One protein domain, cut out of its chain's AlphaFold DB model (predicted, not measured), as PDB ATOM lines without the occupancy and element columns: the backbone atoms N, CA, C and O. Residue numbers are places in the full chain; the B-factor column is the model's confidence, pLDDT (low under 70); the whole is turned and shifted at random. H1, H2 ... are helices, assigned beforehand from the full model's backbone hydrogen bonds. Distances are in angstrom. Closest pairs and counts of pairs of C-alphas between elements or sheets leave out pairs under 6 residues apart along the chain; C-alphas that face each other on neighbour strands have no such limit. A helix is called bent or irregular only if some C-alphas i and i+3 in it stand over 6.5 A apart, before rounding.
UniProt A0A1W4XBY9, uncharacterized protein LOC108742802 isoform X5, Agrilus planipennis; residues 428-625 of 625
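This is residues 428 to 625 of the 625 residues of the protein "uncharacterized protein LOC108742802 isoform X5" of Agrilus planipennis (UniProt A0A1W4XBY9). A compact body of helices is built round H4, which runs through the middle with H2, H3 and H7 packed on it; H7 crosses H4 steeply, and the H8 and H9 hairpin packs on H7 through H9. Residues 451 to 461, of which 459 to 461 belong to H2, stick out from this body, and H10 lies at its edge, far from the middle. The printed part has 198 residues with ten named helices, H1 to H10 in order, and no named strand; the class is all helix. The radius of gyration of the C-alphas is 17.6 A, and the spans are 59 by 47 by 35 A.

H1, residues 434 to 440, is close to but not clearly touching H2, residues 459 to 484; the closest C-alphas, of Leu 436 and Val 477, are 7.6 A apart. H3, residues 488 to 506, and H4, residues 512 to 529, form a helical hairpin, closest at the C-alphas of Thr 501 and Leu 515, 6.2 A. H2 touches H4 with residues 470 to 482 alone, closest at the C-alphas of Ile 481 and Leu 529, 6.4 A. H5, residues 532 to 535, only just touches the hub, H7, residues 546 to 562, with 3 pairs of C-alphas within 8 A. H6, residues 539 to 544, touches H2, closest at the C-alphas of Ile 471 and Ile 543, 6.3 A. H7 touches H4 at a steep tilt of 53 degrees, the same way, closest at the C-alphas of Ile 527 and Ser 556, 5.1 A. H8, residues 570 to 581, and H9, residues 588 to 600, form a helical hairpin, closest at the C-alphas of Ser 581 and Gln 591, 4.2 A. H9 touches H7, closest at the C-alphas of Pro 554 and Thr 597, 4.4 A. H10, residues 609 to 617, is close to but not clearly touching H8; the closest C-alphas, of Tyr 578 and Tyr 616, are 6.4 A apart. Every O i to N i+4 pair is within hydrogen-bond range in H3, H4, H8 and H9; the figures are 2 of 3 in H1, 21 of 22 in H2, 1 of 2 in H6, 11 of 13 in H7 and 2 of 5 in H10, which has 4 of 6 O i to N i+3 pairs within range, while H5 is too short for an i+4 pair.

H1 begins at C-alpha 434, (503.343, 457.164, 381.000). H2 is 38.7 A long, H3 28.1 A, H4 25.8 A, H7 24.5 A and H9 18.4 A. H7 is irregular, but only just, with C-alphas 551 and 554 7.0 A apart; H10 is irregular, with C-alphas 610 and 613 8.4 A apart. H10 ends at C-alpha 617, (483.116, 454.406, 409.751).

The C-alphas farthest apart, of Met 455 and Lys 610, are 59.6 A apart. The printed part has no cut, and the link from H1 to H2, 18 residues, is long. Mean pLDDT of the printed part is 76.4; 49 residues are under 70, among them 441 to 468 and 617 to 625, the last being the chain's last residue.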
ATOM      1  N   SER A 428     514.405 460.268 380.142       83.19
ATOM      2  CA  SER A 428     513.698 461.231 379.286       83.19
ATOM      3  C   SER A 428     513.382 462.521 380.052       83.19
ATOM      4  O   SER A 428     513.413 462.522 381.276       83.19
ATOM      5  N   LYS A 429     513.120 463.616 379.329       75.12
ATOM      6  CA  LYS A 429     512.738 464.920 379.903       75.12
ATOM      7  C   LYS A 429     511.222 465.082 380.054       75.12
ATOM      8  O   LYS A 429     510.771 465.951 380.792       75.12
ATOM      9  N   GLU A 430     510.445 464.278 379.330       72.06
ATOM     10  CA  GLU A 430     508.991 464.393 379.234       72.06
ATOM     11  C   GLU A 430     508.328 463.026 379.424       72.06
ATOM     12  O   GLU A 430     508.897 461.986 379.083       72.06
ATOM     13  N   ASN A 431     507.089 463.033 379.929       71.56
ATOM     14  CA  ASN A 431     506.229 461.849 380.020       71.56
ATOM     15  C   ASN A 431     506.854 460.662 380.785       71.56
ATOM     16  O   ASN A 431     506.659 459.506 380.416       71.56
ATOM     17  N   HIS A 432     507.588 460.933 381.872       80.19
ATOM     18  CA  HIS A 432     508.315 459.922 382.655       80.19
ATOM     19  C   HIS A 432     507.433 458.725 383.047       80.19
ATOM     20  O   HIS A 432     507.795 457.570 382.831       80.19
ATOM     21  N   PHE A 433     506.244 459.009 383.578       83.81
ATOM     22  CA  PHE A 433     505.377 457.999 384.176       83.81
ATOM     23  C   PHE A 433     504.470 457.268 383.179       83.81
ATOM     24  O   PHE A 433     504.095 456.123 383.431       83.81
ATOM     25  N   SER A 434     504.181 457.844 382.004       84.50
ATOM     26  CA  SER A 434     503.343 457.164 381.000       84.50
ATOM     27  C   SER A 434     504.000 455.886 380.471       84.50
ATOM     28  O   SER A 434     503.313 454.942 380.090       84.50
ATOM     29  N   TRP A 435     505.336 455.829 380.472       84.31
ATOM     30  CA  TRP A 435     506.090 454.629 380.101       84.31
ATOM     31  C   TRP A 435     505.928 453.488 381.108       84.31
ATOM     32  O   TRP A 435     506.020 452.325 380.719       84.31
ATOM     33  N   LEU A 436     505.649 453.799 382.379       85.38
ATOM     34  CA  LEU A 436     505.330 452.788 383.390       85.38
ATOM     35  C   LEU A 436     503.945 452.187 383.145       85.38
ATOM     36  O   LEU A 436     503.773 450.978 383.286       85.38
ATOM     37  N   ASN A 437     502.985 452.990 382.682       83.50
ATOM     38  CA  ASN A 437     501.643 452.503 382.352       83.50
ATOM     39  C   ASN A 437     501.676 451.455 381.223       83.50
ATOM     40  O   ASN A 437     500.920 450.490 381.269       83.50
ATOM     41  N   GLU A 438     502.598 451.563 380.255       80.00
ATOM     42  CA  GLU A 438     502.792 450.517 379.232       80.00
ATOM     43  C   GLU A 438     503.240 449.167 379.822       80.00
ATOM     44  O   GLU A 438     502.964 448.120 379.236       80.00
ATOM     45  N   ILE A 439     503.913 449.168 380.977       80.25
ATOM     46  CA  ILE A 439     504.309 447.943 381.688       80.25
ATOM     47  C   ILE A 439     503.099 447.329 382.410       80.25
ATOM     48  O   ILE A 439     503.000 446.107 382.514       80.25
ATOM     49  N   PHE A 440     502.182 448.169 382.900       73.69
ATOM     50  CA  PHE A 440     501.046 447.774 383.744       73.69
ATOM     51  C   PHE A 440     499.767 447.434 382.971       73.69
ATOM     52  O   PHE A 440     498.929 446.669 383.455       73.69
ATOM     53  N   ASN A 441     499.615 447.974 381.761       67.12
ATOM     54  CA  ASN A 441     498.449 447.756 380.901       67.12
ATOM     55  C   ASN A 441     498.438 446.404 380.181       67.12
ATOM     56  O   ASN A 441     497.590 446.160 379.329       67.12
ATOM     57  N   VAL A 442     499.353 445.503 380.527       62.62
ATOM     58  CA  VAL A 442     499.399 444.163 379.952       62.62
ATOM     59  C   VAL A 442     498.338 443.285 380.626       62.62
ATOM     60  O   VAL A 442     498.488 442.899 381.782       62.62
ATOM     61  N   GLU A 443     497.257 442.980 379.905       54.09
ATOM     62  CA  GLU A 443     496.050 442.305 380.420       54.09
ATOM     63  C   GLU A 443     496.302 440.883 380.967       54.09
ATOM     64  O   GLU A 443     495.641 440.452 381.916       54.09
ATOM     65  N   ASP A 444     497.327 440.190 380.461       52.72
ATOM     66  CA  ASP A 444     497.593 438.777 380.745       52.72
ATOM     67  C   ASP A 444     498.753 438.537 381.725       52.72
ATOM     68  O   ASP A 444     499.758 437.916 381.389       52.72
ATOM     69  N   TYR A 445     498.643 438.911 383.001       50.34
ATOM     70  CA  TYR A 445     499.551 438.367 384.042       50.34
ATOM     71  C   TYR A 445     499.317 436.862 384.337       50.34
ATOM     72  O   TYR A 445     499.905 436.283 385.250       50.34
ATOM     73  N   THR A 446     498.442 436.201 383.575       41.12
ATOM     74  CA  THR A 446     497.968 434.819 383.757       41.12
ATOM     75  C   THR A 446     498.651 433.799 382.837       41.12
ATOM     76  O   THR A 446     498.710 432.612 383.186       41.12
ATOM     77  N   GLN A 447     499.239 434.233 381.718       45.56
ATOM     78  CA  GLN A 447     499.959 433.368 380.775       45.56
ATOM     79  C   GLN A 447     501.479 433.597 380.820       45.56
ATOM     80  O   GLN A 447     502.111 434.015 379.855       45.56
ATOM     81  N   GLY A 448     502.094 433.324 381.973       42.44
ATOM     82  CA  GLY A 448     503.531 433.035 382.027       42.44
ATOM     83  C   GLY A 448     503.812 431.657 381.412       42.44
ATOM     84  O   GLY A 448     503.098 430.707 381.736       42.44
ATOM     85  N   TYR A 449     504.817 431.565 380.531       43.69
ATOM     86  CA  TYR A 449     505.369 430.334 379.937       43.69
ATOM     87  C   TYR A 449     504.340 429.270 379.526       43.69
ATOM     88  O   TYR A 449     504.210 428.226 380.164       43.69
ATOM     89  N   ILE A 450     503.630 429.497 378.423       41.94
ATOM     90  CA  ILE A 450     502.736 428.491 377.840       41.94
ATOM     91  C   ILE A 450     503.247 428.149 376.444       41.94
ATOM     92  O   ILE A 450     502.926 428.827 375.477       41.94
ATOM     93  N   GLY A 451     504.090 427.119 376.346       38.09
ATOM     94  CA  GLY A 451     504.460 426.579 375.037       38.09
ATOM     95  C   GLY A 451     505.472 425.438 375.030       38.09
ATOM     96  O   GLY A 451     505.268 424.484 374.297       38.09
ATOM     97  N   ILE A 452     506.552 425.493 375.824       38.88
ATOM     98  CA  ILE A 452     507.674 424.535 375.645       38.88
ATOM     99  C   ILE A 452     508.034 423.734 376.911       38.88
ATOM    100  O   ILE A 452     508.667 422.691 376.812       38.88
ATOM    101  N   PHE A 453     507.564 424.124 378.101       35.75
ATOM    102  CA  PHE A 453     507.855 423.403 379.359       35.75
ATOM    103  C   PHE A 453     506.614 422.813 380.059       35.75
ATOM    104  O   PHE A 453     506.671 422.461 381.235       35.75
ATOM    105  N   ILE A 454     505.480 422.682 379.358       40.38
ATOM    106  CA  ILE A 454     504.241 422.099 379.913       40.38
ATOM    107  C   ILE A 454     504.084 420.641 379.473       40.38
ATOM    108  O   ILE A 454     503.100 420.268 378.844       40.38
ATOM    109  N   MET A 455     505.035 419.791 379.850       38.31
ATOM    110  CA  MET A 455     504.690 418.382 380.067       38.31
ATOM    111  C   MET A 455     505.142 417.823 381.420       38.31
ATOM    112  O   MET A 455     504.811 416.682 381.712       38.31
ATOM    113  N   THR A 456     505.806 418.596 382.298       41.72
ATOM    114  CA  THR A 456     506.382 417.973 383.511       41.72
ATOM    115  C   THR A 456     506.464 418.796 384.800       41.72
ATOM    116  O   THR A 456     506.993 418.264 385.769       41.72
ATOM    117  N   TYR A 457     505.957 420.037 384.901       42.09
ATOM    118  CA  TYR A 457     506.149 420.815 386.143       42.09
ATOM    119  C   TYR A 457     504.919 421.589 386.664       42.09
ATOM    120  O   TYR A 457     504.267 422.344 385.950       42.09
ATOM    121  N   ASN A 458     504.659 421.376 387.963       47.88
ATOM    122  CA  ASN A 458     503.534 421.803 388.808       47.88
ATOM    123  C   ASN A 458     503.134 423.297 388.767       47.88
ATOM    124  O   ASN A 458     503.968 424.194 388.635       47.88
ATOM    125  N   ILE A 459     501.851 423.552 389.073       48.66
ATOM    126  CA  ILE A 459     501.192 424.866 389.265       48.66
ATOM    127  C   ILE A 459     501.974 425.811 390.206       48.66
ATOM    128  O   ILE A 459     501.986 427.023 389.985       48.66
ATOM    129  N   MET A 460     502.682 425.278 391.212       41.94
ATOM    130  CA  MET A 460     503.513 426.076 392.130       41.94
ATOM    131  C   MET A 460     504.632 426.856 391.430       41.94
ATOM    132  O   MET A 460     504.870 428.013 391.771       41.94
ATOM    133  N   ASN A 461     505.293 426.273 390.427       47.97
ATOM    134  CA  ASN A 461     506.380 426.967 389.734       47.97
ATOM    135  C   ASN A 461     505.838 428.146 388.915       47.97
ATOM    136  O   ASN A 461     506.444 429.214 388.907       47.97
ATOM    137  N   LYS A 462     504.643 428.014 388.320       46.16
ATOM    138  CA  LYS A 462     503.975 429.093 387.570       46.16
ATOM    139  C   LYS A 462     503.684 430.323 388.445       46.16
ATOM    140  O   LYS A 462     503.877 431.450 387.994       46.16
ATOM    141  N   LEU A 463     503.258 430.112 389.694       49.22
ATOM    142  CA  LEU A 463     503.040 431.182 390.678       49.22
ATOM    143  C   LEU A 463     504.362 431.824 391.129       49.22
ATOM    144  O   LEU A 463     504.450 433.048 391.206       49.22
ATOM    145  N   LEU A 464     505.405 431.016 391.349       51.75
ATOM    146  CA  LEU A 464     506.726 431.490 391.771       51.75
ATOM    147  C   LEU A 464     507.396 432.392 390.716       51.75
ATOM    148  O   LEU A 464     508.046 433.377 391.067       51.75
ATOM    149  N   TYR A 465     507.234 432.083 389.425       54.38
ATOM    150  CA  TYR A 465     507.793 432.898 388.338       54.38
ATOM    151  C   TYR A 465     507.068 434.238 388.169       54.38
ATOM    152  O   TYR A 465     507.734 435.269 388.090       54.38
ATOM    153  N   ALA A 466     505.731 434.249 388.200       55.31
ATOM    154  CA  ALA A 466     504.953 435.491 388.126       55.31
ATOM    155  C   ALA A 466     505.273 436.437 389.300       55.31
ATOM    156  O   ALA A 466     505.408 437.646 389.113       55.31
ATOM    157  N   TYR A 467     505.478 435.880 390.498       59.88
ATOM    158  CA  TYR A 467     505.904 436.636 391.677       59.88
ATOM    159  C   TYR A 467     507.285 437.292 391.493       59.88
ATOM    160  O   TYR A 467     507.485 438.456 391.840       59.88
ATOM    161  N   ARG A 468     508.242 436.581 390.879       67.06
ATOM    162  CA  ARG A 468     509.583 437.119 390.592       67.06
ATOM    163  C   ARG A 468     509.559 438.260 389.573       67.06
ATOM    164  O   ARG A 468     510.300 439.224 389.745       67.06
ATOM    165  N   GLU A 469     508.716 438.179 388.546       71.56
ATOM    166  CA  GLU A 469     508.568 439.249 387.548       71.56
ATOM    167  C   GLU A 469     508.017 440.538 388.170       71.56
ATOM    168  O   GLU A 469     508.549 441.621 387.922       71.56
ATOM    169  N   GLN A 470     507.002 440.416 389.031       75.62
ATOM    170  CA  GLN A 470     506.422 441.553 389.748       75.62
ATOM    171  C   GLN A 470     507.449 442.245 390.647       75.62
ATOM    172  O   GLN A 470     507.552 443.469 390.612       75.62
ATOM    173  N   ILE A 471     508.253 441.481 391.394       76.75
ATOM    174  CA  ILE A 471     509.322 442.036 392.238       76.75
ATOM    175  C   ILE A 471     510.324 442.834 391.403       76.75
ATOM    176  O   ILE A 471     510.678 443.945 391.788       76.75
ATOM    177  N   VAL A 472     510.770 442.301 390.261       78.06
ATOM    178  CA  VAL A 472     511.733 443.003 389.397       78.06
ATOM    179  C   VAL A 472     511.138 444.307 388.866       78.06
ATOM    180  O   VAL A 472     511.804 445.338 388.914       78.06
ATOM    181  N   ILE A 473     509.877 444.302 388.419       82.94
ATOM    182  CA  ILE A 473     509.209 445.534 387.975       82.94
ATOM    183  C   ILE A 473     509.142 446.551 389.118       82.94
ATOM    184  O   ILE A 473     509.496 447.712 388.923       82.94
ATOM    185  N   LEU A 474     508.720 446.130 390.311       84.00
ATOM    186  CA  LEU A 474     508.595 447.014 391.471       84.00
ATOM    187  C   LEU A 474     509.949 447.607 391.882       84.00
ATOM    188  O   LEU A 474     510.026 448.803 392.153       84.00
ATOM    189  N   GLN A 475     511.024 446.815 391.857       85.38
ATOM    190  CA  GLN A 475     512.387 447.301 392.105       85.38
ATOM    191  C   GLN A 475     512.790 448.416 391.138       85.38
ATOM    192  O   GLN A 475     513.370 449.417 391.557       85.38
ATOM    193  N   GLU A 476     512.470 448.269 389.855       84.38
ATOM    194  CA  GLU A 476     512.781 449.277 388.843       84.38
ATOM    195  C   GLU A 476     511.888 450.525 388.956       84.38
ATOM    196  O   GLU A 476     512.378 451.650 388.852       84.38
ATOM    197  N   VAL A 477     510.594 450.356 389.244       86.81
ATOM    198  CA  VAL A 477     509.648 451.465 389.474       86.81
ATOM    199  C   VAL A 477     510.093 452.329 390.654       86.81
ATOM    200  O   VAL A 477     510.069 453.556 390.564       86.81
ATOM    201  N   VAL A 478     510.580 451.713 391.734       88.56
ATOM    202  CA  VAL A 478     511.102 452.439 392.903       88.56
ATOM    203  C   VAL A 478     512.257 453.367 392.528       88.56
ATOM    204  O   VAL A 478     512.327 454.480 393.052       88.56
ATOM    205  N   LYS A 479     513.128 452.980 391.585       88.69
ATOM    206  CA  LYS A 479     514.205 453.867 391.107       88.69
ATOM    207  C   LYS A 479     513.643 455.146 390.482       88.69
ATOM    208  O   LYS A 479     514.172 456.229 390.734       88.69
ATOM    209  N   VAL A 480     512.562 455.034 389.705       89.25
ATOM    210  CA  VAL A 480     511.884 456.184 389.077       89.25
ATOM    211  C   VAL A 480     511.258 457.083 390.140       89.25
ATOM    212  O   VAL A 480     511.467 458.296 390.119       89.25
ATOM    213  N   ILE A 481     510.557 456.496 391.110       89.00
ATOM    214  CA  ILE A 481     509.891 457.240 392.188       89.00
ATOM    215  C   ILE A 481     510.909 457.988 393.049       89.00
ATOM    216  O   ILE A 481     510.736 459.181 393.284       89.00
ATOM    217  N   LYS A 482     512.003 457.332 393.459       88.88
ATOM    218  CA  LYS A 482     513.068 457.980 394.242       88.88
ATOM    219  C   LYS A 482     513.691 459.158 393.495       88.88
ATOM    220  O   LYS A 482     513.934 460.199 394.099       88.88
ATOM    221  N   LYS A 483     513.918 459.021 392.183       89.38
ATOM    222  CA  LYS A 483     514.489 460.095 391.357       89.38
ATOM    223  C   LYS A 483     513.565 461.312 391.264       89.38
ATOM    224  O   LYS A 483     514.040 462.441 391.359       89.38
ATOM    225  N   TYR A 484     512.267 461.086 391.074       88.88
ATOM    226  CA  TYR A 484     511.291 462.145 390.806       88.88
ATOM    227  C   TYR A 484     510.410 462.500 392.005       88.88
ATOM    228  O   TYR A 484     509.425 463.203 391.837       88.88
ATOM    229  N   LYS A 485     510.756 462.084 393.227       86.62
ATOM    230  CA  LYS A 485     509.940 462.245 394.445       86.62
ATOM    231  C   LYS A 485     509.319 463.641 394.641       86.62
ATOM    232  O   LYS A 485     508.175 463.756 395.077       86.62
ATOM    233  N   ASN A 486     510.062 464.699 394.318       85.56
ATOM    234  CA  ASN A 486     509.603 466.082 394.491       85.56
ATOM    235  C   ASN A 486     508.816 466.626 393.283       85.56
ATOM    236  O   ASN A 486     508.171 467.671 393.387       85.56
ATOM    237  N   ASP A 487     508.832 465.921 392.155       87.12
ATOM    238  CA  ASP A 487     508.155 466.307 390.922       87.12
ATOM    239  C   ASP A 487     506.624 466.152 391.065       87.12
ATOM    240  O   ASP A 487     506.144 465.139 391.590       87.12
ATOM    241  N   PRO A 488     505.813 467.138 390.632       86.94
ATOM    242  CA  PRO A 488     504.355 467.021 390.647       86.94
ATOM    243  C   PRO A 488     503.808 465.850 389.829       86.94
ATOM    244  O   PRO A 488     502.767 465.300 390.199       86.94
ATOM    245  N   SER A 489     504.506 465.422 388.777       87.62
ATOM    246  CA  SER A 489     504.062 464.332 387.906       87.62
ATOM    247  C   SER A 489     503.917 462.987 388.629       87.62
ATOM    248  O   SER A 489     503.027 462.222 388.267       87.62
ATOM    249  N   VAL A 490     504.678 462.724 389.704       88.38
ATOM    250  CA  VAL A 490     504.516 461.495 390.511       88.38
ATOM    251  C   VAL A 490     503.132 461.436 391.154       88.38
ATOM    252  O   VAL A 490     502.501 460.383 391.182       88.38
ATOM    253  N   ARG A 491     502.647 462.564 391.685       88.69
ATOM    254  CA  ARG A 491     501.357 462.626 392.390       88.69
ATOM    255  C   ARG A 491     500.205 462.426 391.416       88.69
ATOM    256  O   ARG A 491     499.319 461.621 391.682       88.69
ATOM    257  N   VAL A 492     500.271 463.102 390.268       89.31
ATOM    258  CA  VAL A 492     499.306 462.937 389.173       89.31
ATOM    259  C   VAL A 492     499.272 461.485 388.699       89.31
ATOM    260  O   VAL A 492     498.197 460.915 388.546       89.31
ATOM    261  N   TRP A 493     500.438 460.858 388.544       91.00
ATOM    262  CA  TRP A 493     500.523 459.456 388.150       91.00
ATOM    263  C   TRP A 493     499.960 458.492 389.199       91.00
ATOM    264  O   TRP A 493     499.227 457.574 388.845       91.00
ATOM    265  N   ILE A 494     500.227 458.702 390.493       90.38
ATOM    266  CA  ILE A 494     499.617 457.867 391.541       90.38
ATOM    267  C   ILE A 494     498.089 457.983 391.489       90.38
ATOM    268  O   ILE A 494     497.414 456.965 391.601       90.38
ATOM    269  N   LEU A 495     497.531 459.177 391.266       90.31
ATOM    270  CA  LEU A 495     496.081 459.358 391.108       90.31
ATOM    271  C   LEU A 495     495.536 458.644 389.873       90.31
ATOM    272  O   LEU A 495     494.455 458.062 389.938       90.31
ATOM    273  N   GLU A 496     496.292 458.642 388.776       90.50
ATOM    274  CA  GLU A 496     495.967 457.841 387.598       90.50
ATOM    275  C   GLU A 496     495.900 456.350 387.958       90.50
ATOM    276  O   GLU A 496     494.924 455.690 387.607       90.50
ATOM    277  N   LEU A 497     496.861 455.826 388.733       89.56
ATOM    278  CA  LEU A 497     496.827 454.443 389.224       89.56
ATOM    279  C   LEU A 497     495.612 454.179 390.128       89.56
ATOM    280  O   LEU A 497     494.968 453.137 389.986       89.56
ATOM    281  N   LEU A 498     495.257 455.116 391.020       91.56
ATOM    282  CA  LEU A 498     494.037 455.008 391.834       91.56
ATOM    283  C   LEU A 498     492.800 454.888 390.925       91.56
ATOM    284  O   LEU A 498     491.980 453.989 391.115       91.56
ATOM    285  N   GLY A 499     492.696 455.732 389.896       89.31
ATOM    286  CA  GLY A 499     491.616 455.683 388.909       89.31
ATOM    287  C   GLY A 499     491.592 454.381 388.100       89.31
ATOM    288  O   GLY A 499     490.532 453.777 387.943       89.31
ATOM    289  N   GLN A 500     492.754 453.887 387.657       87.25
ATOM    290  CA  GLN A 500     492.874 452.617 386.931       87.25
ATOM    291  C   GLN A 500     492.370 451.433 387.767       87.25
ATOM    292  O   GLN A 500     491.652 450.580 387.248       87.25
ATOM    293  N   THR A 501     492.681 451.384 389.069       87.88
ATOM    294  CA  THR A 501     492.146 450.320 389.942       87.88
ATOM    295  C   THR A 501     490.621 450.370 390.056       87.88
ATOM    296  O   THR A 501     489.985 449.321 390.048       87.88
ATOM    297  N   GLN A 502     490.019 451.563 390.098       86.44
ATOM    298  CA  GLN A 502     488.562 451.719 390.138       86.44
ATOM    299  C   GLN A 502     487.905 451.306 388.817       86.44
ATOM    300  O   GLN A 502     486.899 450.599 388.844       86.44
ATOM    301  N   ALA A 503     488.489 451.676 387.675       85.19
ATOM    302  CA  ALA A 503     488.005 451.258 386.357       85.19
ATOM    303  C   ALA A 503     488.027 449.727 386.201       85.19
ATOM    304  O   ALA A 503     487.036 449.131 385.788       85.19
ATOM    305  N   LEU A 504     489.109 449.071 386.639       81.25
ATOM    306  CA  LEU A 504     489.235 447.608 386.582       81.25
ATOM    307  C   LEU A 504     488.196 446.864 387.431       81.25
ATOM    308  O   LEU A 504     487.851 445.731 387.094       81.25
ATOM    309  N   ILE A 505     487.711 447.472 388.520       81.94
ATOM    310  CA  ILE A 505     486.633 446.908 389.346       81.94
ATOM    311  C   ILE A 505     485.289 446.979 388.612       81.94
ATOM    312  O   ILE A 505     484.478 446.069 388.751       81.94
ATOM    313  N   VAL A 506     485.054 448.040 387.835       80.56
ATOM    314  CA  VAL A 506     483.808 448.234 387.073       80.56
ATOM    315  C   VAL A 506     483.755 447.327 385.843       80.56
ATOM    316  O   VAL A 506     482.691 446.801 385.522       80.56
ATOM    317  N   ASP A 507     484.892 447.099 385.184       72.62
ATOM    318  CA  ASP A 507     484.943 446.389 383.901       72.62
ATOM    319  C   ASP A 507     484.634 444.880 383.972       72.62
ATOM    320  O   ASP A 507     484.555 444.250 382.922       72.62
ATOM    321  N   ASN A 508     484.415 444.276 385.152       60.09
ATOM    322  CA  ASN A 508     484.027 442.863 385.397       60.09
ATOM    323  C   ASN A 508     484.875 441.751 384.717       60.09
ATOM    324  O   ASN A 508     484.694 440.576 385.029       60.09
ATOM    325  N   GLY A 509     485.801 442.087 383.816       54.72
ATOM    326  CA  GLY A 509     486.666 441.179 383.061       54.72
ATOM    327  C   GLY A 509     488.132 441.214 383.498       54.72
ATOM    328  O   GLY A 509     488.956 440.499 382.927       54.72
ATOM    329  N   SER A 510     488.489 442.031 384.495       55.28
ATOM    330  CA  SER A 510     489.874 442.154 384.950       55.28
ATOM    331  C   SER A 510     490.309 440.972 385.824       55.28
ATOM    332  O   SER A 510     489.600 440.501 386.713       55.28
ATOM    333  N   THR A 511     491.518 440.470 385.566       65.75
ATOM    334  CA  THR A 511     492.133 439.401 386.353       65.75
ATOM    335  C   THR A 511     492.472 439.929 387.752       65.75
ATOM    336  O   THR A 511     493.272 440.853 387.884       65.75
ATOM    337  N   GLU A 512     491.923 439.318 388.810       72.94
ATOM    338  CA  GLU A 512     492.206 439.588 390.241       72.94
ATOM    339  C   GLU A 512     493.701 439.876 390.523       72.94
ATOM    340  O   GLU A 512     494.074 440.725 391.333       72.94
ATOM    341  N   LYS A 513     494.593 439.213 389.783       73.31
ATOM    342  CA  LYS A 513     496.049 439.394 389.840       73.31
ATOM    343  C   LYS A 513     496.534 440.781 389.408       73.31
ATOM    344  O   LYS A 513     497.443 441.309 390.043       73.31
ATOM    345  N   ARG A 514     495.968 441.372 388.349       77.38
ATOM    346  CA  ARG A 514     496.326 442.721 387.871       77.38
ATOM    347  C   ARG A 514     495.925 443.773 388.898       77.38
ATOM    348  O   ARG A 514     496.722 444.656 389.203       77.38
ATOM    349  N   LEU A 515     494.732 443.636 389.477       83.19
ATOM    350  CA  LEU A 515     494.249 444.542 390.517       83.19
ATOM    351  C   LEU A 515     495.132 444.478 391.775       83.19
ATOM    352  O   LEU A 515     495.548 445.517 392.286       83.19
ATOM    353  N   ASN A 516     495.494 443.271 392.223       83.81
ATOM    354  CA  ASN A 516     496.419 443.091 393.345       83.81
ATOM    355  C   ASN A 516     497.828 443.634 393.044       83.81
ATOM    356  O   ASN A 516     498.434 444.247 393.915       83.81
ATOM    357  N   PHE A 517     498.338 443.470 391.819       83.81
ATOM    358  CA  PHE A 517     499.631 444.037 391.427       83.81
ATOM    359  C   PHE A 517     499.628 445.571 391.475       83.81
ATOM    360  O   PHE A 517     500.544 446.156 392.048       83.81
ATOM    361  N   LEU A 518     498.578 446.220 390.959       86.00
ATOM    362  CA  LEU A 518     498.429 447.675 391.061       86.00
ATOM    363  C   LEU A 518     498.334 448.141 392.520       86.00
ATOM    364  O   LEU A 518     498.940 449.152 392.871       86.00
ATOM    365  N   CYS A 519     497.646 447.388 393.387       88.69
ATOM    366  CA  CYS A 519     497.633 447.660 394.828       88.69
ATOM    367  C   CYS A 519     499.049 447.602 395.421       88.69
ATOM    368  O   CYS A 519     499.448 448.539 396.114       88.69
ATOM    369  N   SER A 520     499.837 446.567 395.097       88.31
ATOM    370  CA  SER A 520     501.249 446.473 395.500       88.31
ATOM    371  C   SER A 520     502.058 447.680 395.015       88.31
ATOM    372  O   SER A 520     502.828 448.258 395.782       88.31
ATOM    373  N   THR A 521     501.877 448.092 393.754       89.19
ATOM    374  CA  THR A 521     502.564 449.254 393.172       89.19
ATOM    375  C   THR A 521     502.207 450.542 393.901       89.19
ATOM    376  O   THR A 521     503.112 451.309 394.222       89.19
ATOM    377  N   ILE A 522     500.929 450.780 394.206       92.00
ATOM    378  CA  ILE A 522     500.478 451.964 394.952       92.00
ATOM    379  C   ILE A 522     501.084 451.967 396.358       92.00
ATOM    380  O   ILE A 522     501.651 452.979 396.774       92.00
ATOM    381  N   VAL A 523     501.028 450.834 397.066       92.00
ATOM    382  CA  VAL A 523     501.587 450.695 398.419       92.00
ATOM    383  C   VAL A 523     503.073 451.037 398.436       92.00
ATOM    384  O   VAL A 523     503.499 451.926 399.176       92.00
ATOM    385  N   ILE A 524     503.849 450.395 397.564       90.31
ATOM    386  CA  ILE A 524     505.288 450.637 397.422       90.31
ATOM    387  C   ILE A 524     505.553 452.094 397.025       90.31
ATOM    388  O   ILE A 524     506.438 452.735 397.590       90.31
ATOM    389  N   SER A 525     504.754 452.658 396.119       91.12
ATOM    390  CA  SER A 525     504.920 454.046 395.682       91.12
ATOM    391  C   SER A 525     504.801 455.034 396.838       91.12
ATOM    392  O   SER A 525     505.651 455.909 396.959       91.12
ATOM    393  N   PHE A 526     503.810 454.881 397.722       91.31
ATOM    394  CA  PHE A 526     503.657 455.761 398.885       91.31
ATOM    395  C   PHE A 526     504.803 455.626 399.894       91.31
ATOM    396  O   PHE A 526     505.272 456.644 400.407       91.31
ATOM    397  N   ILE A 527     505.282 454.404 400.153       90.81
ATOM    398  CA  ILE A 527     506.397 454.151 401.083       90.81
ATOM    399  C   ILE A 527     507.655 454.888 400.621       90.81
ATOM    400  O   ILE A 527     508.220 455.690 401.367       90.81
ATOM    401  N   PHE A 528     508.049 454.683 399.364       89.56
ATOM    402  CA  PHE A 528     509.265 455.280 398.806       89.56
ATOM    403  C   PHE A 528     509.110 456.760 398.442       89.56
ATOM    404  O   PHE A 528     510.096 457.491 398.417       89.56
ATOM    405  N   LEU A 529     507.889 457.244 398.197       89.00
ATOM    406  CA  LEU A 529     507.626 458.676 398.051       89.00
ATOM    407  C   LEU A 529     507.823 459.424 399.375       89.00
ATOM    408  O   LEU A 529     508.161 460.604 399.367       89.00
ATOM    409  N   THR A 530     507.606 458.771 400.517       88.25
ATOM    410  CA  THR A 530     507.649 459.407 401.845       88.25
ATOM    411  C   THR A 530     508.878 459.047 402.674       88.25
ATOM    412  O   THR A 530     508.964 459.460 403.828       88.25
ATOM    413  N   ASP A 531     509.846 458.356 402.065       85.31
ATOM    414  CA  ASP A 531     511.082 457.843 402.680       85.31
ATOM    415  C   ASP A 531     510.853 457.001 403.947       85.31
ATOM    416  O   ASP A 531     511.715 456.918 404.824       85.31
ATOM    417  N   GLN A 532     509.692 456.351 404.068       83.44
ATOM    418  CA  GLN A 532     509.437 455.438 405.189       83.44
ATOM    419  C   GLN A 532     510.260 454.144 405.077       83.44
ATOM    420  O   GLN A 532     510.356 453.388 406.041       83.44
ATOM    421  N   ASP A 533     510.907 453.908 403.932       79.50
ATOM    422  CA  ASP A 533     511.858 452.815 403.743       79.50
ATOM    423  C   ASP A 533     513.145 452.969 404.567       79.50
ATOM    424  O   ASP A 533     513.806 451.966 404.824       79.50
ATOM    425  N   ILE A 534     513.477 454.178 405.045       80.31
ATOM    426  CA  ILE A 534     514.638 454.427 405.927       80.31
ATOM    427  C   ILE A 534     514.521 453.667 407.257       80.31
ATOM    428  O   ILE A 534     515.529 453.358 407.890       80.31
ATOM    429  N   LEU A 535     513.300 453.333 407.684       75.75
ATOM    430  CA  LEU A 535     513.057 452.586 408.920       75.75
ATOM    431  C   LEU A 535     513.523 451.122 408.835       75.75
ATOM    432  O   LEU A 535     513.509 450.420 409.846       75.75
ATOM    433  N   ILE A 536     513.934 450.657 407.651       79.44
ATOM    434  CA  ILE A 536     514.364 449.284 407.394       79.44
ATOM    435  C   ILE A 536     515.797 449.277 406.856       79.44
ATOM    436  O   ILE A 536     516.156 450.033 405.956       79.44
ATOM    437  N   LEU A 537     516.618 448.363 407.384       72.94
ATOM    438  CA  LEU A 537     518.030 448.195 407.013       72.94
ATOM    439  C   LEU A 537     518.231 447.901 405.517       72.94
ATOM    440  O   LEU A 537     519.204 448.362 404.924       72.94
ATOM    441  N   ASN A 538     517.319 447.139 404.906       77.00
ATOM    442  CA  ASN A 538     517.350 446.801 403.487       77.00
ATOM    443  C   ASN A 538     516.020 447.149 402.790       77.00
ATOM    444  O   ASN A 538     515.094 446.336 402.784       77.00
ATOM    445  N   PRO A 539     515.920 448.315 402.127       73.25
ATOM    446  CA  PRO A 539     514.693 448.752 401.452       73.25
ATOM    447  C   PRO A 539     514.152 447.760 400.410       73.25
ATOM    448  O   PRO A 539     512.960 447.753 400.113       73.25
ATOM    449  N   LEU A 540     515.009 446.896 399.847       75.06
ATOM    450  CA  LEU A 540     514.593 445.881 398.876       75.06
ATOM    451  C   LEU A 540     513.800 444.728 399.513       75.06
ATOM    452  O   LEU A 540     513.137 443.993 398.782       75.06
ATOM    453  N   GLU A 541     513.853 444.555 400.836       79.94
ATOM    454  CA  GLU A 541     513.053 443.552 401.554       79.94
ATOM    455  C   GLU A 541     511.574 443.927 401.591       79.94
ATOM    456  O   GLU A 541     510.740 443.050 401.391       79.94
ATOM    457  N   ILE A 542     511.247 445.222 401.673       82.44
ATOM    458  CA  ILE A 542     509.869 445.745 401.584       82.44
ATOM    459  C   ILE A 542     509.196 445.289 400.285       82.44
ATOM    460  O   ILE A 542     508.013 444.974 400.253       82.44
ATOM    461  N   ILE A 543     509.959 445.238 399.190       79.94
ATOM    462  CA  ILE A 543     509.447 444.838 397.873       79.94
ATOM    463  C   ILE A 543     509.225 443.318 397.802       79.94
ATOM    464  O   ILE A 543     508.388 442.850 397.034       79.94
ATOM    465  N   LYS A 544     509.985 442.539 398.582       77.81
ATOM    466  CA  LYS A 544     509.911 441.070 398.610       77.81
ATOM    467  C   LYS A 544     508.895 440.538 399.618       77.81
ATOM    468  O   LYS A 544     508.419 439.424 399.414       77.81
ATOM    469  N   ASP A 545     508.608 441.284 400.680       81.69
ATOM    470  CA  ASP A 545     507.649 440.932 401.725       81.69
ATOM    471  C   ASP A 545     506.462 441.901 401.712       81.69
ATOM    472  O   ASP A 545     506.521 443.023 402.222       81.69
ATOM    473  N   SER A 546     505.344 441.438 401.148       78.12
ATOM    474  CA  SER A 546     504.113 442.222 401.078       78.12
ATOM    475  C   SER A 546     503.593 442.629 402.455       78.12
ATOM    476  O   SER A 546     503.011 443.702 402.579       78.12
ATOM    477  N   ASN A 547     503.797 441.818 403.499       84.12
ATOM    478  CA  ASN A 547     503.287 442.133 404.832       84.12
ATOM    479  C   ASN A 547     504.028 443.327 405.431       84.12
ATOM    480  O   ASN A 547     503.399 444.221 405.991       84.12
ATOM    481  N   MET A 548     505.348 443.380 405.249       84.69
ATOM    482  CA  MET A 548     506.167 444.514 405.669       84.69
ATOM    483  C   MET A 548     505.789 445.803 404.926       84.69
ATOM    484  O   MET A 548     505.732 446.875 405.525       84.69
ATOM    485  N   ALA A 549     505.477 445.718 403.629       86.12
ATOM    486  CA  ALA A 549     504.991 446.879 402.885       86.12
ATOM    487  C   ALA A 549     503.635 447.372 403.432       86.12
ATOM    488  O   ALA A 549     503.422 448.569 403.628       86.12
ATOM    489  N   LEU A 550     502.724 446.443 403.733       90.06
ATOM    490  CA  LEU A 550     501.400 446.756 404.268       90.06
ATOM    491  C   LEU A 550     501.444 447.398 405.659       90.06
ATOM    492  O   LEU A 550     500.679 448.327 405.909       90.06
ATOM    493  N   THR A 551     502.350 446.985 406.549       89.81
ATOM    494  CA  THR A 551     502.469 447.602 407.884       89.81
ATOM    495  C   THR A 551     502.949 449.052 407.822       89.81
ATOM    496  O   THR A 551     502.513 449.878 408.624       89.81
ATOM    497  N   LEU A 552     503.802 449.393 406.853       89.38
ATOM    498  CA  LEU A 552     504.306 450.756 406.661       89.38
ATOM    499  C   LEU A 552     503.333 451.670 405.910       89.38
ATOM    500  O   LEU A 552     503.401 452.898 406.056       89.38
ATOM    501  N   PHE A 553     502.417 451.105 405.125       92.19
ATOM    502  CA  PHE A 553     501.530 451.871 404.255       92.19
ATOM    503  C   PHE A 553     500.702 452.952 404.980       92.19
ATOM    504  O   PHE A 553     500.752 454.101 404.530       92.19
ATOM    505  N   PRO A 554     500.022 452.682 406.120       92.38
ATOM    506  CA  PRO A 554     499.244 453.709 406.818       92.38
ATOM    507  C   PRO A 554     500.079 454.931 407.220       92.38
ATOM    508  O   PRO A 554     499.664 456.074 407.016       92.38
ATOM    509  N   SER A 555     501.284 454.693 407.750       89.94
ATOM    510  CA  SER A 555     502.209 455.757 408.158       89.94
ATOM    511  C   SER A 555     502.748 456.551 406.963       89.94
ATOM    512  O   SER A 555     502.846 457.776 407.029       89.94
ATOM    513  N   SER A 556     502.995 455.870 405.841       91.00
ATOM    514  CA  SER A 556     503.461 456.471 404.588       91.00
ATOM    515  C   SER A 556     502.409 457.403 403.998       91.00
ATOM    516  O   SER A 556     502.698 458.542 403.643       91.00
ATOM    517  N   VAL A 557     501.152 456.964 403.959       91.00
ATOM    518  CA  VAL A 557     500.045 457.798 403.483       91.00
ATOM    519  C   VAL A 557     499.826 459.003 404.400       91.00
ATOM    520  O   VAL A 557     499.687 460.124 403.911       91.00
ATOM    521  N   TYR A 558     499.851 458.807 405.720       89.31
ATOM    522  CA  TYR A 558     499.766 459.914 406.673       89.31
ATOM    523  C   TYR A 558     500.895 460.937 406.461       89.31
ATOM    524  O   TYR A 558     500.635 462.141 406.388       89.31
ATOM    525  N   GLY A 559     502.134 460.467 406.286       87.31
ATOM    526  CA  GLY A 559     503.286 461.307 405.962       87.31
ATOM    527  C   GLY A 559     503.094 462.097 404.668       87.31
ATOM    528  O   GLY A 559     503.346 463.302 404.647       87.31
ATOM    529  N   ALA A 560     502.572 461.460 403.613       87.88
ATOM    530  CA  ALA A 560     502.288 462.117 402.338       87.88
ATOM    531  C   ALA A 560     501.265 463.243 402.517       87.88
ATOM    532  O   ALA A 560     501.519 464.372 402.099       87.88
ATOM    533  N   VAL A 561     500.152 462.969 403.202       87.75
ATOM    534  CA  VAL A 561     499.073 463.939 403.447       87.75
ATOM    535  C   VAL A 561     499.539 465.122 404.299       87.75
ATOM    536  O   VAL A 561     499.109 466.252 404.064       87.75
ATOM    537  N   LYS A 562     500.455 464.912 405.250       84.56
ATOM    538  CA  LYS A 562     501.039 466.010 406.039       84.56
ATOM    539  C   LYS A 562     501.926 466.947 405.228       84.56
ATOM    540  O   LYS A 562     502.103 468.095 405.633       84.56
ATOM    541  N   THR A 563     502.442 466.514 404.082       79.69
ATOM    542  CA  THR A 563     503.090 467.445 403.158       79.69
ATOM    543  C   THR A 563     502.036 468.318 402.468       79.69
ATOM    544  O   THR A 563     501.014 467.825 401.993       79.69
ATOM    545  N   ASN A 564     502.300 469.624 402.334       69.38
ATOM    546  CA  ASN A 564     501.405 470.545 401.610       69.38
ATOM    547  C   ASN A 564     501.155 470.128 400.145       69.38
ATOM    548  O   ASN A 564     500.229 470.623 399.515       69.38
ATOM    549  N   LEU A 565     501.961 469.209 399.607       80.00
ATOM    550  CA  LEU A 565     501.924 468.753 398.219       80.00
ATOM    551  C   LEU A 565     500.749 467.814 397.894       80.00
ATOM    552  O   LEU A 565     500.423 467.661 396.718       80.00
ATOM    553  N   TRP A 566     500.138 467.175 398.898       83.88
ATOM    554  CA  TRP A 566     499.050 466.196 398.720       83.88
ATOM    555  C   TRP A 566     497.673 466.686 399.174       83.88
ATOM    556  O   TRP A 566     496.679 466.001 398.940       83.88
ATOM    557  N   GLN A 567     497.597 467.861 399.801       82.81
ATOM    558  CA  GLN A 567     496.383 468.381 400.442       82.81
ATOM    559  C   GLN A 567     495.176 468.483 399.489       82.81
ATOM    560  O   GLN A 567     494.048 468.202 399.891       82.81
ATOM    561  N   GLU A 568     495.407 468.812 398.217       84.81
ATOM    562  CA  GLU A 568     494.356 468.918 397.192       84.81
ATOM    563  C   GLU A 568     493.744 467.559 396.812       84.81
ATOM    564  O   GLU A 568     492.569 467.481 396.455       84.81
ATOM    565  N   TYR A 569     494.512 466.477 396.956       87.69
ATOM    566  CA  TYR A 569     494.138 465.128 396.523       87.69
ATOM    567  C   TYR A 569     493.587 464.250 397.653       87.69
ATOM    568  O   TYR A 569     493.076 463.158 397.403       87.69
ATOM    569  N   VAL A 570     493.630 464.729 398.903       87.94
ATOM    570  CA  VAL A 570     493.125 464.005 400.085       87.94
ATOM    571  C   VAL A 570     491.685 463.500 399.906       87.94
ATOM    572  O   VAL A 570     491.445 462.337 400.223       87.94
ATOM    573  N   PRO A 571     490.716 464.280 399.376       87.56
ATOM    574  CA  PRO A 571     489.347 463.783 399.207       87.56
ATOM    575  C   PRO A 571     489.252 462.567 398.273       87.56
ATOM    576  O   PRO A 571     488.523 461.624 398.566       87.56
ATOM    577  N   GLN A 572     490.009 462.575 397.171       89.38
ATOM    578  CA  GLN A 572     490.041 461.479 396.196       89.38
ATOM    579  C   GLN A 572     490.673 460.225 396.810       89.38
ATOM    580  O   GLN A 572     490.165 459.120 396.631       89.38
ATOM    581  N   LEU A 573     491.740 460.406 397.591       90.12
ATOM    582  CA  LEU A 573     492.414 459.329 398.307       90.12
ATOM    583  C   LEU A 573     491.516 458.678 399.371       90.12
ATOM    584  O   LEU A 573     491.490 457.455 399.469       90.12
ATOM    585  N   LEU A 574     490.762 459.468 400.146       89.06
ATOM    586  CA  LEU A 574     489.826 458.949 401.155       89.06
ATOM    587  C   LEU A 574     488.714 458.107 400.517       89.06
ATOM    588  O   LEU A 574     488.435 456.999 400.973       89.06
ATOM    589  N   GLU A 575     488.116 458.611 399.438       88.12
ATOM    590  CA  GLU A 575     487.079 457.888 398.701       88.12
ATOM    591  C   GLU A 575     487.632 456.598 398.077       88.12
ATOM    592  O   GLU A 575     486.992 455.548 398.142       88.12
ATOM    593  N   TRP A 576     488.852 456.646 397.533       92.12
ATOM    594  CA  TRP A 576     489.529 455.464 397.010       92.12
ATOM    595  C   TRP A 576     489.799 454.418 398.098       92.12
ATOM    596  O   TRP A 576     489.447 453.255 397.909       92.12
ATOM    597  N   LEU A 577     490.352 454.814 399.251       91.19
ATOM    598  CA  LEU A 577     490.614 453.910 400.379       91.19
ATOM    599  C   LEU A 577     489.331 453.224 400.860       91.19
ATOM    600  O   LEU A 577     489.338 452.017 401.104       91.19
ATOM    601  N   TYR A 578     488.225 453.967 400.948       88.75
ATOM    602  CA  TYR A 578     486.920 453.406 401.291       88.75
ATOM    603  C   TYR A 578     486.463 452.359 400.268       88.75
ATOM    604  O   TYR A 578     486.165 451.222 400.648       88.75
ATOM    605  N   ASN A 579     486.471 452.703 398.978       88.12
ATOM    606  CA  ASN A 579     486.033 451.804 397.907       88.12
ATOM    607  C   ASN A 579     486.884 450.528 397.849       88.12
ATOM    608  O   ASN A 579     486.342 449.425 397.793       88.12
ATOM    609  N   MET A 580     488.208 450.663 397.936       88.62
ATOM    610  CA  MET A 580     489.117 449.519 397.915       88.62
ATOM    611  C   MET A 580     489.002 448.665 399.171       88.62
ATOM    612  O   MET A 580     489.074 447.443 399.077       88.62
ATOM    613  N   SER A 581     488.756 449.264 400.338       87.06
ATOM    614  CA  SER A 581     488.555 448.495 401.568       87.06
ATOM    615  C   SER A 581     487.360 447.541 401.475       87.06
ATOM    616  O   SER A 581     487.414 446.462 402.060       87.06
ATOM    617  N   ASN A 582     486.330 447.896 400.698       84.31
ATOM    618  CA  ASN A 582     485.112 447.106 400.488       84.31
ATOM    619  C   ASN A 582     485.148 446.239 399.214       84.31
ATOM    620  O   ASN A 582     484.165 445.566 398.895       84.31
ATOM    621  N   CYS A 583     486.255 446.247 398.471       84.00
ATOM    622  CA  CYS A 583     486.375 445.520 397.214       84.00
ATOM    623  C   CYS A 583     486.628 444.025 397.455       84.00
ATOM    624  O   CYS A 583     487.614 443.651 398.084       84.00
ATOM    625  N   LYS A 584     485.772 443.155 396.903       82.44
ATOM    626  CA  LYS A 584     485.893 441.690 397.040       82.44
ATOM    627  C   LYS A 584     486.982 441.068 396.155       82.44
ATOM    628  O   LYS A 584     487.346 439.922 396.373       82.44
ATOM    629  N   PHE A 585     487.488 441.813 395.172       80.69
ATOM    630  CA  PHE A 585     488.445 441.334 394.166       80.69
ATOM    631  C   PHE A 585     489.916 441.574 394.540       80.69
ATOM    632  O   PHE A 585     490.801 441.374 393.713       80.69
ATOM    633  N   ILE A 586     490.201 442.046 395.756       83.94
ATOM    634  CA  ILE A 586     491.569 442.229 396.262       83.94
ATOM    635  C   ILE A 586     491.803 441.362 397.497       83.94
ATOM    636  O   ILE A 586     490.860 441.052 398.228       83.94
ATOM    637  N   MET A 587     493.067 441.017 397.764       83.94
ATOM    638  CA  MET A 587     493.424 440.216 398.938       83.94
ATOM    639  C   MET A 587     492.956 440.881 400.238       83.94
ATOM    640  O   MET A 587     493.047 442.099 400.411       83.94
ATOM    641  N   PHE A 588     492.518 440.061 401.195       84.75
ATOM    642  CA  PHE A 588     492.005 440.519 402.489       84.75
ATOM    643  C   PHE A 588     493.004 441.395 403.273       84.75
ATOM    644  O   PHE A 588     492.616 442.348 403.953       84.75
ATOM    645  N   SER A 589     494.304 441.125 403.133       86.25
ATOM    646  CA  SER A 589     495.372 441.928 403.735       86.25
ATOM    647  C   SER A 589     495.383 443.376 403.218       86.25
ATOM    648  O   SER A 589     495.517 444.306 404.018       86.25
ATOM    649  N   TYR A 590     495.144 443.595 401.917       89.00
ATOM    650  CA  TYR A 590     494.963 444.935 401.345       89.00
ATOM    651  C   TYR A 590     493.694 445.604 401.878       89.00
ATOM    652  O   TYR A 590     493.760 446.748 402.323       89.00
ATOM    653  N   GLN A 591     492.560 444.892 401.911       88.62
ATOM    654  CA  GLN A 591     491.288 445.436 402.417       88.62
ATOM    655  C   GLN A 591     491.418 445.960 403.853       88.62
ATOM    656  O   GLN A 591     490.960 447.064 404.168       88.62
ATOM    657  N   THR A 592     492.067 445.169 404.710       89.31
ATOM    658  CA  THR A 592     492.296 445.495 406.121       89.31
ATOM    659  C   THR A 592     493.214 446.706 406.255       89.31
ATOM    660  O   THR A 592     492.892 447.658 406.964       89.31
ATOM    661  N   THR A 593     494.325 446.718 405.516       91.75
ATOM    662  CA  THR A 593     495.311 447.808 405.564       91.75
ATOM    663  C   THR A 593     494.740 449.122 405.028       91.75
ATOM    664  O   THR A 593     494.964 450.185 405.611       91.75
ATOM    665  N   PHE A 594     493.953 449.086 403.949       93.12
ATOM    666  CA  PHE A 594     493.294 450.277 403.405       93.12
ATOM    667  C   PHE A 594     492.263 450.851 404.381       93.12
ATOM    668  O   PHE A 594     492.214 452.067 404.562       93.12
ATOM    669  N   TYR A 595     491.520 449.999 405.093       89.25
ATOM    670  CA  TYR A 595     490.623 450.444 406.164       89.25
ATOM    671  C   TYR A 595     491.374 451.054 407.360       89.25
ATOM    672  O   TYR A 595     490.982 452.102 407.881       89.25
ATOM    673  N   GLN A 596     492.481 450.438 407.788       89.00
ATOM    674  CA  GLN A 596     493.339 450.985 408.846       89.00
ATOM    675  C   GLN A 596     493.922 452.346 408.446       89.00
ATOM    676  O   GLN A 596     493.927 453.281 409.247       89.00
ATOM    677  N   THR A 597     494.344 452.485 407.189       90.69
ATOM    678  CA  THR A 597     494.847 453.748 406.629       90.69
ATOM    679  C   THR A 597     493.758 454.818 406.605       90.69
ATOM    680  O   THR A 597     493.993 455.942 407.044       90.69
ATOM    681  N   LEU A 598     492.543 454.467 406.170       88.25
ATOM    682  CA  LEU A 598     491.384 455.363 406.204       88.25
ATOM    683  C   LEU A 598     491.099 455.852 407.633       88.25
ATOM    684  O   LEU A 598     490.911 457.047 407.858       88.25
ATOM    685  N   SER A 599     491.150 454.938 408.604       85.62
ATOM    686  CA  SER A 599     490.956 455.240 410.027       85.62
ATOM    687  C   SER A 599     492.051 456.157 410.587       85.62
ATOM    688  O   SER A 599     491.764 457.033 411.407       85.62
ATOM    689  N   ALA A 600     493.301 456.001 410.136       85.50
ATOM    690  CA  ALA A 600     494.424 456.849 410.542       85.50
ATOM    691  C   ALA A 600     494.279 458.306 410.056       85.50
ATOM    692  O   ALA A 600     494.749 459.231 410.719       85.50
ATOM    693  N   LEU A 601     493.573 458.532 408.943       86.31
ATOM    694  CA  LEU A 601     493.340 459.859 408.358       86.31
ATOM    695  C   LEU A 601     492.105 460.593 408.919       86.31
ATOM    696  O   LEU A 601     491.784 461.687 408.454       86.31
ATOM    697  N   ARG A 602     491.433 460.054 409.950       82.00
ATOM    698  CA  ARG A 602     490.205 460.626 410.557       82.00
ATOM    699  C   ARG A 602     490.312 462.087 411.015       82.00
ATOM    700  O   ARG A 602     489.301 462.756 411.199       82.00
ATOM    701  N   HIS A 603     491.531 462.568 411.249       80.38
ATOM    702  CA  HIS A 603     491.811 463.919 411.738       80.38
ATOM    703  C   HIS A 603     491.937 464.964 410.617       80.38
ATOM    704  O   HIS A 603     492.066 466.156 410.900       80.38
ATOM    705  N   GLU A 604     491.919 464.549 409.349       83.19
ATOM    706  CA  GLU A 604     492.062 465.458 408.214       83.19
ATOM    707  C   GLU A 604     490.772 466.243 407.942       83.19
ATOM    708  O   GLU A 604     489.663 465.712 408.000       83.19
ATOM    709  N   LYS A 605     490.902 467.526 407.579       77.94
ATOM    710  CA  LYS A 605     489.750 468.431 407.376       77.94
ATOM    711  C   LYS A 605     488.759 467.913 406.330       77.94
ATOM    712  O   LYS A 605     487.565 468.178 406.436       77.94
ATOM    713  N   ALA A 606     489.247 467.193 405.318       74.56
ATOM    714  CA  ALA A 606     488.418 466.583 404.281       74.56
ATOM    715  C   ALA A 606     487.492 465.482 404.831       74.56
ATOM    716  O   ALA A 606     486.374 465.346 404.342       74.56
ATOM    717  N   PHE A 607     487.914 464.768 405.880       71.06
ATOM    718  CA  PHE A 607     487.161 463.685 406.523       71.06
ATOM    719  C   PHE A 607     485.890 464.197 407.227       71.06
ATOM    720  O   PHE A 607     484.856 463.532 407.235       71.06
ATOM    721  N   GLY A 608     485.948 465.413 407.782       61.44
ATOM    722  CA  GLY A 608     484.826 466.065 408.467       61.44
ATOM    723  C   GLY A 608     483.859 466.830 407.554       61.44
ATOM    724  O   GLY A 608     482.825 467.307 408.024       61.44
ATOM    725  N   ARG A 609     484.155 466.980 406.255       64.88
ATOM    726  CA  ARG A 609     483.243 467.659 405.315       64.88
ATOM    727  C   ARG A 609     482.028 466.759 405.031       64.88
ATOM    728  O   ARG A 609     482.168 465.553 404.908       64.88
ATOM    729  N   LYS A 610     480.824 467.338 404.922       57.59
ATOM    730  CA  LYS A 610     479.589 466.671 404.438       57.59
ATOM    731  C   LYS A 610     479.230 465.311 405.089       57.59
ATOM    732  O   LYS A 610     478.732 464.433 404.396       57.59
ATOM    733  N   LEU A 611     479.454 465.121 406.396       58.91
ATOM    734  CA  LEU A 611     479.109 463.873 407.113       58.91
ATOM    735  C   LEU A 611     479.780 462.591 406.558       58.91
ATOM    736  O   LEU A 611     479.338 461.489 406.879       58.91
ATOM    737  N   TYR A 612     480.868 462.696 405.780       65.06
ATOM    738  CA  TYR A 612     481.572 461.529 405.219       65.06
ATOM    739  C   TYR A 612     482.053 460.529 406.282       65.06
ATOM    740  O   TYR A 612     482.150 459.339 406.002       65.06
ATOM    741  N   TRP A 613     482.277 460.980 407.518       63.09
ATOM    742  CA  TRP A 613     482.607 460.111 408.647       63.09
ATOM    743  C   TRP A 613     481.547 459.023 408.910       63.09
ATOM    744  O   TRP A 613     481.926 457.902 409.238       63.09
ATOM    745  N   LEU A 614     480.249 459.314 408.706       64.75
ATOM    746  CA  LEU A 614     479.173 458.319 408.820       64.75
ATOM    747  C   LEU A 614     479.321 457.247 407.738       64.75
ATOM    748  O   LEU A 614     479.217 456.066 408.026       64.75
ATOM    749  N   LYS A 615     479.645 457.646 406.502       75.56
ATOM    750  CA  LYS A 615     479.874 456.716 405.386       75.56
ATOM    751  C   LYS A 615     481.116 455.845 405.608       75.56
ATOM    752  O   LYS A 615     481.090 454.654 405.315       75.56
ATOM    753  N   TYR A 616     482.211 456.439 406.080       74.31
ATOM    754  CA  TYR A 616     483.516 455.777 406.158       74.31
ATOM    755  C   TYR A 616     483.690 454.878 407.389       74.31
ATOM    756  O   TYR A 616     484.459 453.921 407.315       74.31
ATOM    757  N   MET A 617     482.977 455.149 408.488       66.75
ATOM    758  CA  MET A 617     483.116 454.406 409.751       66.75
ATOM    759  C   MET A 617     481.983 453.398 410.018       66.75
ATOM    760  O   MET A 617     482.085 452.636 410.973       66.75
ATOM    761  N   ASP A 618     480.940 453.329 409.181       63.69
ATOM    762  CA  ASP A 618     479.805 452.390 409.330       63.69
ATOM    763  C   ASP A 618     480.107 450.962 408.821       63.69
ATOM    764  O   ASP A 618     479.234 450.202 408.399       63.69
ATOM    765  N   ARG A 619     481.384 450.559 408.819       58.56
ATOM    766  CA  ARG A 619     481.775 449.224 408.365       58.56
ATOM    767  C   ARG A 619     481.603 448.213 409.499       58.56
ATOM    768  O   ARG A 619     482.419 448.149 410.416       58.56
ATOM    769  N   LYS A 620     480.603 447.338 409.380       48.62
ATOM    770  CA  LYS A 620     480.617 446.033 410.055       48.62
ATOM    771  C   LYS A 620     481.663 445.168 409.352       48.62
ATOM    772  O   LYS A 620     481.425 444.692 408.246       48.62
ATOM    773  N   MET A 621     482.856 445.027 409.931       42.84
ATOM    774  CA  MET A 621     483.724 443.924 409.524       42.84
ATOM    775  C   MET A 621     483.039 442.638 409.979       42.84
ATOM    776  O   MET A 621     482.860 442.447 411.181       42.84
ATOM    777  N   ASP A 622     482.664 441.771 409.043       40.09
ATOM    778  CA  ASP A 622     482.412 440.372 409.372       40.09
ATOM    779  C   ASP A 622     483.760 439.780 409.796       40.09
ATOM    780  O   ASP A 622     484.576 439.359 408.976       40.09
ATOM    781  N   ILE A 623     484.040 439.863 411.097       34.03
ATOM    782  CA  ILE A 623     485.155 439.181 411.738       34.03
ATOM    783  C   ILE A 623     484.815 437.695 411.645       34.03
ATOM    784  O   ILE A 623     484.078 437.167 412.475       34.03
ATOM    785  N   ILE A 624     485.297 437.031 410.597       35.50
ATOM    786  CA  ILE A 624     485.364 435.573 410.600       35.50
ATOM    787  C   ILE A 624     486.519 435.228 411.541       35.50
ATOM    788  O   ILE A 624     487.675 435.541 411.253       35.50
ATOM    789  N   SER A 625     486.137 434.691 412.699       31.36
ATOM    790  CA  SER A 625     486.990 434.112 413.741       31.36
ATOM    791  C   SER A 625     487.941 433.052 413.210       31.36
ATOM    792  O   SER A 625     487.442 432.205 412.427       31.36
TER     793      SER A 625